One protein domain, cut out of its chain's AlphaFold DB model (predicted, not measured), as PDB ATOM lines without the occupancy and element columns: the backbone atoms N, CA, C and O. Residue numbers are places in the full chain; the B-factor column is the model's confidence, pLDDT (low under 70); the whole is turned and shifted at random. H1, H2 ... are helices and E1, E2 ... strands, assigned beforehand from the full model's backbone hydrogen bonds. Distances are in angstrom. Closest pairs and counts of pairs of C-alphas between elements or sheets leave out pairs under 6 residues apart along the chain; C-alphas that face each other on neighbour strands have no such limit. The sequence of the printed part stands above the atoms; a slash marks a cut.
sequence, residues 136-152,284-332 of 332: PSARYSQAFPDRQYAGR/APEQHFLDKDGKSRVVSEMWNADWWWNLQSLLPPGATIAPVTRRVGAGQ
ATOM      1  N   PRO A 136      58.959-143.627  65.705       67.69
ATOM      2  CA  PRO A 136      57.848-142.901  65.114       67.69
ATOM      3  C   PRO A 136      58.337-141.603  64.452       67.69
ATOM      4  O   PRO A 136      58.948-140.749  65.097       67.69
ATOM      5  N   SER A 137      58.028-141.436  63.163       74.12
ATOM      6  CA  SER A 137      58.352-140.215  62.420       74.12
ATOM      7  C   SER A 137      57.684-138.991  63.046       74.12
ATOM      8  O   SER A 137      56.503-139.016  63.417       74.12
ATOM      9  N   ALA A 138      58.440-137.897  63.131       79.38
ATOM     10  CA  ALA A 138      57.949-136.627  63.638       79.38
ATOM     11  C   ALA A 138      56.724-136.144  62.849       79.38
ATOM     12  O   ALA A 138      56.703-136.179  61.619       79.38
ATOM     13  N   ARG A 139      55.701-135.671  63.565       84.38
ATOM     14  CA  ARG A 139      54.468-135.125  62.968       84.38
ATOM     15  C   ARG A 139      54.424-133.605  63.010       84.38
ATOM     16  O   ARG A 139      53.732-132.991  62.205       84.38
ATOM     17  N   TYR A 140      55.157-133.016  63.948       87.44
ATOM     18  CA  TYR A 140      55.229-131.580  64.165       87.44
ATOM     19  C   TYR A 140      56.691-131.163  64.275       87.44
ATOM     20  O   TYR A 140      57.499-131.879  64.871       87.44
ATOM     21  N   SER A 141      57.028-130.000  63.723       90.38
ATOM     22  CA  SER A 141      58.347-129.392  63.861       90.38
ATOM     23  C   SER A 141      58.231-127.941  64.315       90.38
ATOM     24  O   SER A 141      57.315-127.209  63.941       90.38
ATOM     25  N   GLN A 142      59.180-127.533  65.146       92.50
ATOM     26  CA  GLN A 142      59.367-126.171  65.609       92.50
ATOM     27  C   GLN A 142      60.730-125.687  65.120       92.50
ATOM     28  O   GLN A 142      61.763-126.243  65.488       92.50
ATOM     29  N   ALA A 143      60.735-124.649  64.290       92.75
ATOM     30  CA  ALA A 143      61.966-124.019  63.829       92.75
ATOM     31  C   ALA A 143      62.618-123.186  64.943       92.75
ATOM     32  O   ALA A 143      61.932-122.661  65.830       92.75
ATOM     33  N   PHE A 144      63.941-123.035  64.877       93.19
ATOM     34  CA  PHE A 144      64.663-122.112  65.748       93.19
ATOM     35  C   PHE A 144      64.158-120.669  65.581       93.19
ATOM     36  O   PHE A 144      63.800-120.283  64.470       93.19
ATOM     37  N   PRO A 145      64.121-119.837  66.642       93.94
ATOM     38  CA  PRO A 145      63.552-118.496  66.536       93.94
ATOM     39  C   PRO A 145      64.258-117.609  65.494       93.94
ATOM     40  O   PRO A 145      65.418-117.238  65.682       93.94
ATOM     41  N   ASP A 146      63.520-117.153  64.474       90.12
ATOM     42  CA  ASP A 146      64.025-116.318  63.363       90.12
ATOM     43  C   ASP A 146      64.807-115.076  63.813       90.12
ATOM     44  O   ASP A 146      65.764-114.655  63.164       90.12
ATOM     45  N   ARG A 147      64.435-114.496  64.961       90.38
ATOM     46  CA  ARG A 147      65.107-113.331  65.566       90.38
ATOM     47  C   ARG A 147      66.582-113.563  65.910       90.38
ATOM     48  O   ARG A 147      67.299-112.595  66.136       90.38
ATOM     49  N   GLN A 148      67.016-114.820  66.006       90.62
ATOM     50  CA  GLN A 148      68.411-115.177  66.270       90.62
ATOM     51  C   GLN A 148      69.226-115.362  64.982       90.62
ATOM     52  O   GLN A 148      70.444-115.481  65.054       90.62
ATOM     53  N   TYR A 149      68.584-115.346  63.809       92.00
ATOM     54  CA  TYR A 149      69.230-115.426  62.494       92.00
ATOM     55  C   TYR A 149      70.175-116.631  62.296       92.00
ATOM     56  O   TYR A 149      71.073-116.566  61.458       92.00
ATOM     57  N   ALA A 150      69.979-117.726  63.039       92.19
ATOM     58  CA  ALA A 150      70.726-118.966  62.829       92.19
ATOM     59  C   ALA A 150      70.413-119.531  61.435       92.19
ATOM     60  O   ALA A 150      69.253-119.581  61.027       92.19
ATOM     61  N   GLY A 151      71.449-119.904  60.685       89.62
ATOM     62  CA  GLY A 151      71.331-120.402  59.315       89.62
ATOM     63  C   GLY A 151      70.850-119.379  58.285       89.62
ATOM     64  O   GLY A 151      70.535-119.753  57.156       89.62
ATOM     65  N   ARG A 152      70.779-118.086  58.638       91.12
ATOM     66  CA  ARG A 152      70.351-117.037  57.709       91.12
ATOM     67  C   ARG A 152      71.411-116.796  56.637       91.12
ATOM     68  O   ARG A 152      72.591-116.627  56.932       91.12
ATOM     69  N   ALA A 284      70.268-124.586  60.738       92.50
ATOM     70  CA  ALA A 284      69.617-124.156  61.966       92.50
ATOM     71  C   ALA A 284      69.014-125.375  62.666       92.50
ATOM     72  O   ALA A 284      68.591-126.313  61.980       92.50
ATOM     73  N   PRO A 285      68.972-125.381  64.007       93.56
ATOM     74  CA  PRO A 285      68.335-126.462  64.731       93.56
ATOM     75  C   PRO A 285      66.811-126.411  64.557       93.56
ATOM     76  O   PRO A 285      66.210-125.358  64.347       93.56
ATOM     77  N   GLU A 286      66.167-127.559  64.694       93.19
ATOM     78  CA  GLU A 286      64.710-127.677  64.741       93.19
ATOM     79  C   GLU A 286      64.331-128.588  65.916       93.19
ATOM     80  O   GLU A 286      65.135-129.381  66.390       93.19
ATOM     81  N   GLN A 287      63.104-128.514  66.414       93.06
ATOM     82  CA  GLN A 287      62.594-129.473  67.391       93.06
ATOM     83  C   GLN A 287      61.430-130.242  66.791       93.06
ATOM     84  O   GLN A 287      60.436-129.666  66.368       93.06
ATOM     85  N   HIS A 288      61.576-131.556  66.718       92.69
ATOM     86  CA  HIS A 288      60.588-132.487  66.191       92.69
ATOM     87  C   HIS A 288      59.773-133.171  67.298       92.69
ATOM     88  O   HIS A 288      60.311-133.555  68.341       92.69
ATOM     89  N   PHE A 289      58.469-133.335  67.075       91.12
ATOM     90  CA  PHE A 289      57.523-133.863  68.060       91.12
ATOM     91  C   PHE A 289      56.493-134.810  67.432       91.12
ATOM     92  O   PHE A 289      56.133-134.685  66.256       91.12
ATOM     93  N   LEU A 290      55.985-135.748  68.235       90.00
ATOM     94  CA  LEU A 290      54.879-136.639  67.852       90.00
ATOM     95  C   LEU A 290      53.508-136.002  68.066       90.00
ATOM     96  O   LEU A 290      52.562-136.278  67.324       90.00
ATOM     97  N   ASP A 291      53.403-135.152  69.082       88.81
ATOM     98  CA  ASP A 291      52.186-134.454  69.459       88.81
ATOM     99  C   ASP A 291      52.292-132.948  69.206       88.81
ATOM    100  O   ASP A 291      53.373-132.369  69.120       88.81
ATOM    101  N   LYS A 292      51.123-132.318  69.095       86.50
ATOM    102  CA  LYS A 292      50.979-130.874  68.891       86.50
ATOM    103  C   LYS A 292      51.328-130.043  70.133       86.50
ATOM    104  O   LYS A 292      51.512-128.838  70.007       86.50
ATOM    105  N   ASP A 293      51.340-130.659  71.317       85.88
ATOM    106  CA  ASP A 293      51.548-129.978  72.597       85.88
ATOM    107  C   ASP A 293      53.048-129.884  72.951       85.88
ATOM    108  O   ASP A 293      53.402-129.281  73.965       85.88
ATOM    109  N   GLY A 294      53.926-130.471  72.128       83.56
ATOM    110  CA  GLY A 294      55.378-130.448  72.278       83.56
ATOM    111  C   GLY A 294      55.920-131.358  73.386       83.56
ATOM    112  O   GLY A 294      57.009-131.105  73.897       83.56
ATOM    113  N   LYS A 295      55.178-132.390  73.813       84.69
ATOM    114  CA  LYS A 295      55.553-133.210  74.985       84.69
ATOM    115  C   LYS A 295      56.434-134.411  74.644       84.69
ATOM    116  O   LYS A 295      57.316-134.764  75.422       84.69
ATOM    117  N   SER A 296      56.207-135.038  73.498       87.88
ATOM    118  CA  SER A 296      56.928-136.221  73.032       87.88
ATOM    119  C   SER A 296      57.907-135.834  71.929       87.88
ATOM    120  O   SER A 296      57.517-135.641  70.775       87.88
ATOM    121  N   ARG A 297      59.188-135.717  72.303       88.88
ATOM    122  CA  ARG A 297      60.298-135.389  71.397       88.88
ATOM    123  C   ARG A 297      60.650-136.572  70.499       88.88
ATOM    124  O   ARG A 297      60.698-137.709  70.959       88.88
ATOM    125  N   VAL A 298      60.976-136.265  69.249       89.12
ATOM    126  CA  VAL A 298      61.673-137.170  68.331       89.12
ATOM    127  C   VAL A 298      63.059-136.589  68.102       89.12
ATOM    128  O   VAL A 298      63.184-135.444  67.665       89.12
ATOM    129  N   VAL A 299      64.090-137.359  68.441       89.38
ATOM    130  CA  VAL A 299      65.490-137.002  68.202       89.38
ATOM    131  C   VAL A 299      66.100-138.122  67.381       89.38
ATOM    132  O   VAL A 299      66.135-139.266  67.825       89.38
ATOM    133  N   SER A 300      66.543-137.786  66.180       85.75
ATOM    134  CA  SER A 300      67.147-138.724  65.227       85.75
ATOM    135  C   SER A 300      68.464-138.197  64.667       85.75
ATOM    136  O   SER A 300      69.313-138.976  64.261       85.75
ATOM    137  N   GLU A 301      68.649-136.877  64.670       86.50
ATOM    138  CA  GLU A 301      69.765-136.194  64.032       86.50
ATOM    139  C   GLU A 301      70.310-135.093  64.944       86.50
ATOM    140  O   GLU A 301      69.592-134.521  65.763       86.50
ATOM    141  N   MET A 302      71.578-134.713  64.775       87.00
ATOM    142  CA  MET A 302      72.185-133.667  65.615       87.00
ATOM    143  C   MET A 302      71.419-132.335  65.537       87.00
ATOM    144  O   MET A 302      71.292-131.626  66.534       87.00
ATOM    145  N   TRP A 303      70.885-131.995  64.360       88.00
ATOM    146  CA  TRP A 303      70.139-130.754  64.129       88.00
ATOM    147  C   TRP A 303      68.745-130.743  64.751       88.00
ATOM    148  O   TRP A 303      68.201-129.657  64.941       88.00
ATOM    149  N   ASN A 304      68.182-131.906  65.109       90.25
ATOM    150  CA  ASN A 304      66.918-131.972  65.844       90.25
ATOM    151  C   ASN A 304      67.073-132.249  67.350       90.25
ATOM    152  O   ASN A 304      66.075-132.306  68.077       90.25
ATOM    153  N   ALA A 305      68.317-132.370  67.825       91.00
ATOM    154  CA  ALA A 305      68.656-132.600  69.221       91.00
ATOM    155  C   ALA A 305      68.655-131.306  70.053       91.00
ATOM    156  O   ALA A 305      69.061-130.232  69.602       91.00
ATOM    157  N   ASP A 306      68.286-131.434  71.331       91.50
ATOM    158  CA  ASP A 306      68.263-130.302  72.266       91.50
ATOM    159  C   ASP A 306      69.661-129.718  72.513       91.50
ATOM    160  O   ASP A 306      69.790-128.537  72.828       91.50
ATOM    161  N   TRP A 307      70.720-130.514  72.329       90.88
ATOM    162  CA  TRP A 307      72.098-130.041  72.453       90.88
ATOM    163  C   TRP A 307      72.402-128.890  71.486       90.88
ATOM    164  O   TRP A 307      72.857-127.835  71.935       90.88
ATOM    165  N   TRP A 308      72.100-129.048  70.188       92.50
ATOM    166  CA  TRP A 308      72.331-127.980  69.211       92.50
ATOM    167  C   TRP A 308      71.429-126.789  69.538       92.50
ATOM    168  O   TRP A 308      71.922-125.670  69.642       92.50
ATOM    169  N   TRP A 309      70.139-127.010  69.807       93.38
ATOM    170  CA  TRP A 309      69.216-125.927  70.171       93.38
ATOM    171  C   TRP A 309      69.724-125.067  71.339       93.38
ATOM    172  O   TRP A 309      69.750-123.833  71.261       93.38
ATOM    173  N   ASN A 310      70.159-125.716  72.419       93.81
ATOM    174  CA  ASN A 310      70.661-125.047  73.611       93.81
ATOM    175  C   ASN A 310      71.960-124.298  73.320       93.81
ATOM    176  O   ASN A 310      72.082-123.134  73.690       93.81
ATOM    177  N   LEU A 311      72.901-124.927  72.613       93.88
ATOM    178  CA  LEU A 311      74.175-124.298  72.281       93.88
ATOM    179  C   LEU A 311      73.987-123.104  71.336       93.88
ATOM    180  O   LEU A 311      74.581-122.051  71.550       93.88
ATOM    181  N   GLN A 312      73.105-123.227  70.343       95.00
ATOM    182  CA  GLN A 312      72.782-122.153  69.404       95.00
ATOM    183  C   GLN A 312      72.153-120.950  70.114       95.00
ATOM    184  O   GLN A 312      72.406-119.815  69.716       95.00
ATOM    185  N   SER A 313      71.392-121.190  71.186       93.75
ATOM    186  CA  SER A 313      70.762-120.140  72.001       93.75
ATOM    187  C   SER A 313      71.753-119.332  72.845       93.75
ATOM    188  O   SER A 313      71.401-118.257  73.325       93.75
ATOM    189  N   LEU A 314      72.976-119.837  73.045       95.12
ATOM    190  CA  LEU A 314      74.045-119.131  73.759       95.12
ATOM    191  C   LEU A 314      74.856-118.203  72.844       95.12
ATOM    192  O   LEU A 314      75.663-117.413  73.333       95.12
ATOM    193  N   LEU A 315      74.669-118.301  71.526       94.06
ATOM    194  CA  LEU A 315      75.428-117.536  70.545       94.06
ATOM    195  C   LEU A 315      74.734-116.209  70.192       94.06
ATOM    196  O   LEU A 315      73.508-116.101  70.275       94.06
ATOM    197  N   PRO A 316      75.498-115.178  69.784       94.12
ATOM    198  CA  PRO A 316      74.917-113.909  69.361       94.12
ATOM    199  C   PRO A 316      74.064-114.072  68.089       94.12
ATOM    200  O   PRO A 316      74.332-114.963  67.276       94.12
ATOM    201  N   PRO A 317      73.074-113.187  67.860       92.50
ATOM    202  CA  PRO A 317      72.274-113.218  66.642       92.50
ATOM    203  C   PRO A 317      73.141-113.189  65.376       92.50
ATOM    204  O   PRO A 317      74.026-112.347  65.241       92.50
ATOM    205  N   GLY A 318      72.864-114.098  64.442       89.88
ATOM    206  CA  GLY A 318      73.606-114.266  63.189       89.88
ATOM    207  C   GLY A 318      74.733-115.298  63.249       89.88
ATOM    208  O   GLY A 318      75.213-115.722  62.199       89.88
ATOM    209  N   ALA A 319      75.133-115.758  64.436       92.00
ATOM    210  CA  ALA A 319      76.053-116.883  64.556       92.00
ATOM    211  C   ALA A 319      75.337-118.206  64.240       92.00
ATOM    212  O   ALA A 319      74.181-118.404  64.607       92.00
ATOM    213  N   THR A 320      76.033-119.130  63.578       91.06
ATOM    214  CA  THR A 320      75.502-120.445  63.195       91.06
ATOM    215  C   THR A 320      76.493-121.532  63.577       91.06
ATOM    216  O   THR A 320      77.678-121.426  63.266       91.06
ATOM    217  N   ILE A 321      76.010-122.577  64.242       90.12
ATOM    218  CA  ILE A 321      76.803-123.775  64.527       90.12
ATOM    219  C   ILE A 321      76.802-124.668  63.288       90.12
ATOM    220  O   ILE A 321      75.753-124.922  62.705       90.12
ATOM    221  N   ALA A 322      77.971-125.178  62.916       83.12
ATOM    222  CA  ALA A 322      78.117-126.244  61.934       83.12
ATOM    223  C   ALA A 322      78.718-127.463  62.649       83.12
ATOM    224  O   ALA A 322      79.918-127.454  62.937       83.12
ATOM    225  N   PRO A 323      77.921-128.482  63.019       73.75
ATOM    226  CA  PRO A 323      78.469-129.659  63.669       73.75
ATOM    227  C   PRO A 323      79.230-130.509  62.659       73.75
ATOM    228  O   PRO A 323      78.771-130.759  61.546       73.75
ATOM    229  N   VAL A 324      80.394-130.986  63.084       73.81
ATOM    230  CA  VAL A 324      81.248-131.865  62.291       73.81
ATOM    231  C   VAL A 324      81.513-133.101  63.126       73.81
ATOM    232  O   VAL A 324      82.182-133.038  64.157       73.81
ATOM    233  N   THR A 325      80.960-134.229  62.696       65.19
ATOM    234  CA  THR A 325      81.116-135.495  63.409       65.19
ATOM    235  C   THR A 325      82.317-136.238  62.845       65.19
ATOM    236  O   THR A 325      82.300-136.692  61.703       65.19
ATOM    237  N   ARG A 326      83.373-136.393  63.649       52.44
ATOM    238  CA  ARG A 326      84.498-137.269  63.308       52.44
ATOM    239  C   ARG A 326      84.191-138.679  63.802       52.44
ATOM    240  O   ARG A 326      84.153-138.911  65.008       52.44
ATOM    241  N   ARG A 327      84.023-139.637  62.889       46.78
ATOM    242  CA  ARG A 327      84.090-141.058  63.251       46.78
ATOM    243  C   ARG A 327      85.568-141.420  63.386       46.78
ATOM    244  O   ARG A 327      86.303-141.409  62.404       46.78
ATOM    245  N   VAL A 328      86.022-141.673  64.610       44.59
ATOM    246  CA  VAL A 328      87.362-142.217  64.842       44.59
ATOM    247  C   VAL A 328      87.276-143.709  64.554       44.59
ATOM    248  O   VAL A 328      86.685-144.457  65.328       44.59
ATOM    249  N   GLY A 329      87.792-144.130  63.400       38.59
ATOM    250  CA  GLY A 329      88.032-145.544  63.145       38.59
ATOM    251  C   GLY A 329      89.153-145.999  64.068       38.59
ATOM    252  O   GLY A 329      90.277-145.519  63.939       38.59
ATOM    253  N   ALA A 330      88.845-146.872  65.023       35.31
ATOM    254  CA  ALA A 330      89.879-147.647  65.686       35.31
ATOM    255  C   ALA A 330      90.482-148.557  64.610       35.31
ATOM    256  O   ALA A 330      89.806-149.472  64.139       35.31
ATOM    257  N   GLY A 331      91.693-148.240  64.148       37.22
ATOM    258  CA  GLY A 331      92.452-149.151  63.299       37.22
ATOM    259  C   GLY A 331      92.660-150.453  64.066       37.22
ATOM    260  O   GLY A 331      93.163-150.415  65.191       37.22
ATOM    261  N   GLN A 332      92.187-151.559  63.493       29.06
ATOM    262  CA  GLN A 332      92.585-152.908  63.891       29.06
ATOM    263  C   GLN A 332      93.902-153.272  63.222       29.06
ATOM    264  O   GLN A 332      94.081-152.870  62.048       29.06
TER     265      GLN A 332
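This is residues 136 to 152 and 284 to 332 of the 332 residues of an uncharacterized protein of Fomitopsis rosea (UniProt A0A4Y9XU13). There is little regular structure here: a small two-stranded ribbon, E1 and E2, with one short helix, H1, near the first residue of E2, loops between, and a tail whose residues 326 to 332 stick out. The printed part has 66 residues, 16 of them in named elements, in the order E1, E2, H1; the sheet is antiparallel and the class mixed. It is loose, with a radius of gyration of the C-alphas of 14.2 A, and flat, spanning 48 by 33 by 16 A.

Look first at E1, residues 140 to 143, and E2, residues 286 to 289, antiparallel at 161 degrees; N 142 and O 287 are 2.8 A apart, within hydrogen-bond range. Residues 288 to 289 of E2 also pair antiparallel with residues 297 to 298. Next find H1, residues 306 to 313: its closest C-alpha to E2 is that of Trp 309, 7.3 A from that of Glu 286. E1 and H1 are apart. In H1 every O i to N i+4 pair is within hydrogen-bond range.

Find C-alpha 140 at (55.229, -131.580, 64.165), where E1 begins its 10.1 A; E2 covers 10.0 A. H1 runs 10.5 A to C-alpha 313 at (70.762, -120.140, 72.001).

The C-alphas farthest apart, of Arg 147 and Gln 332, are 48.2 A apart. Residues 153 to 283 are not printed; C-alphas 152 and 284 are 8.3 A apart across the cut. The link from E2 to H1 is long. Confidence is under 70 at residue 136 and residues 325 to 332.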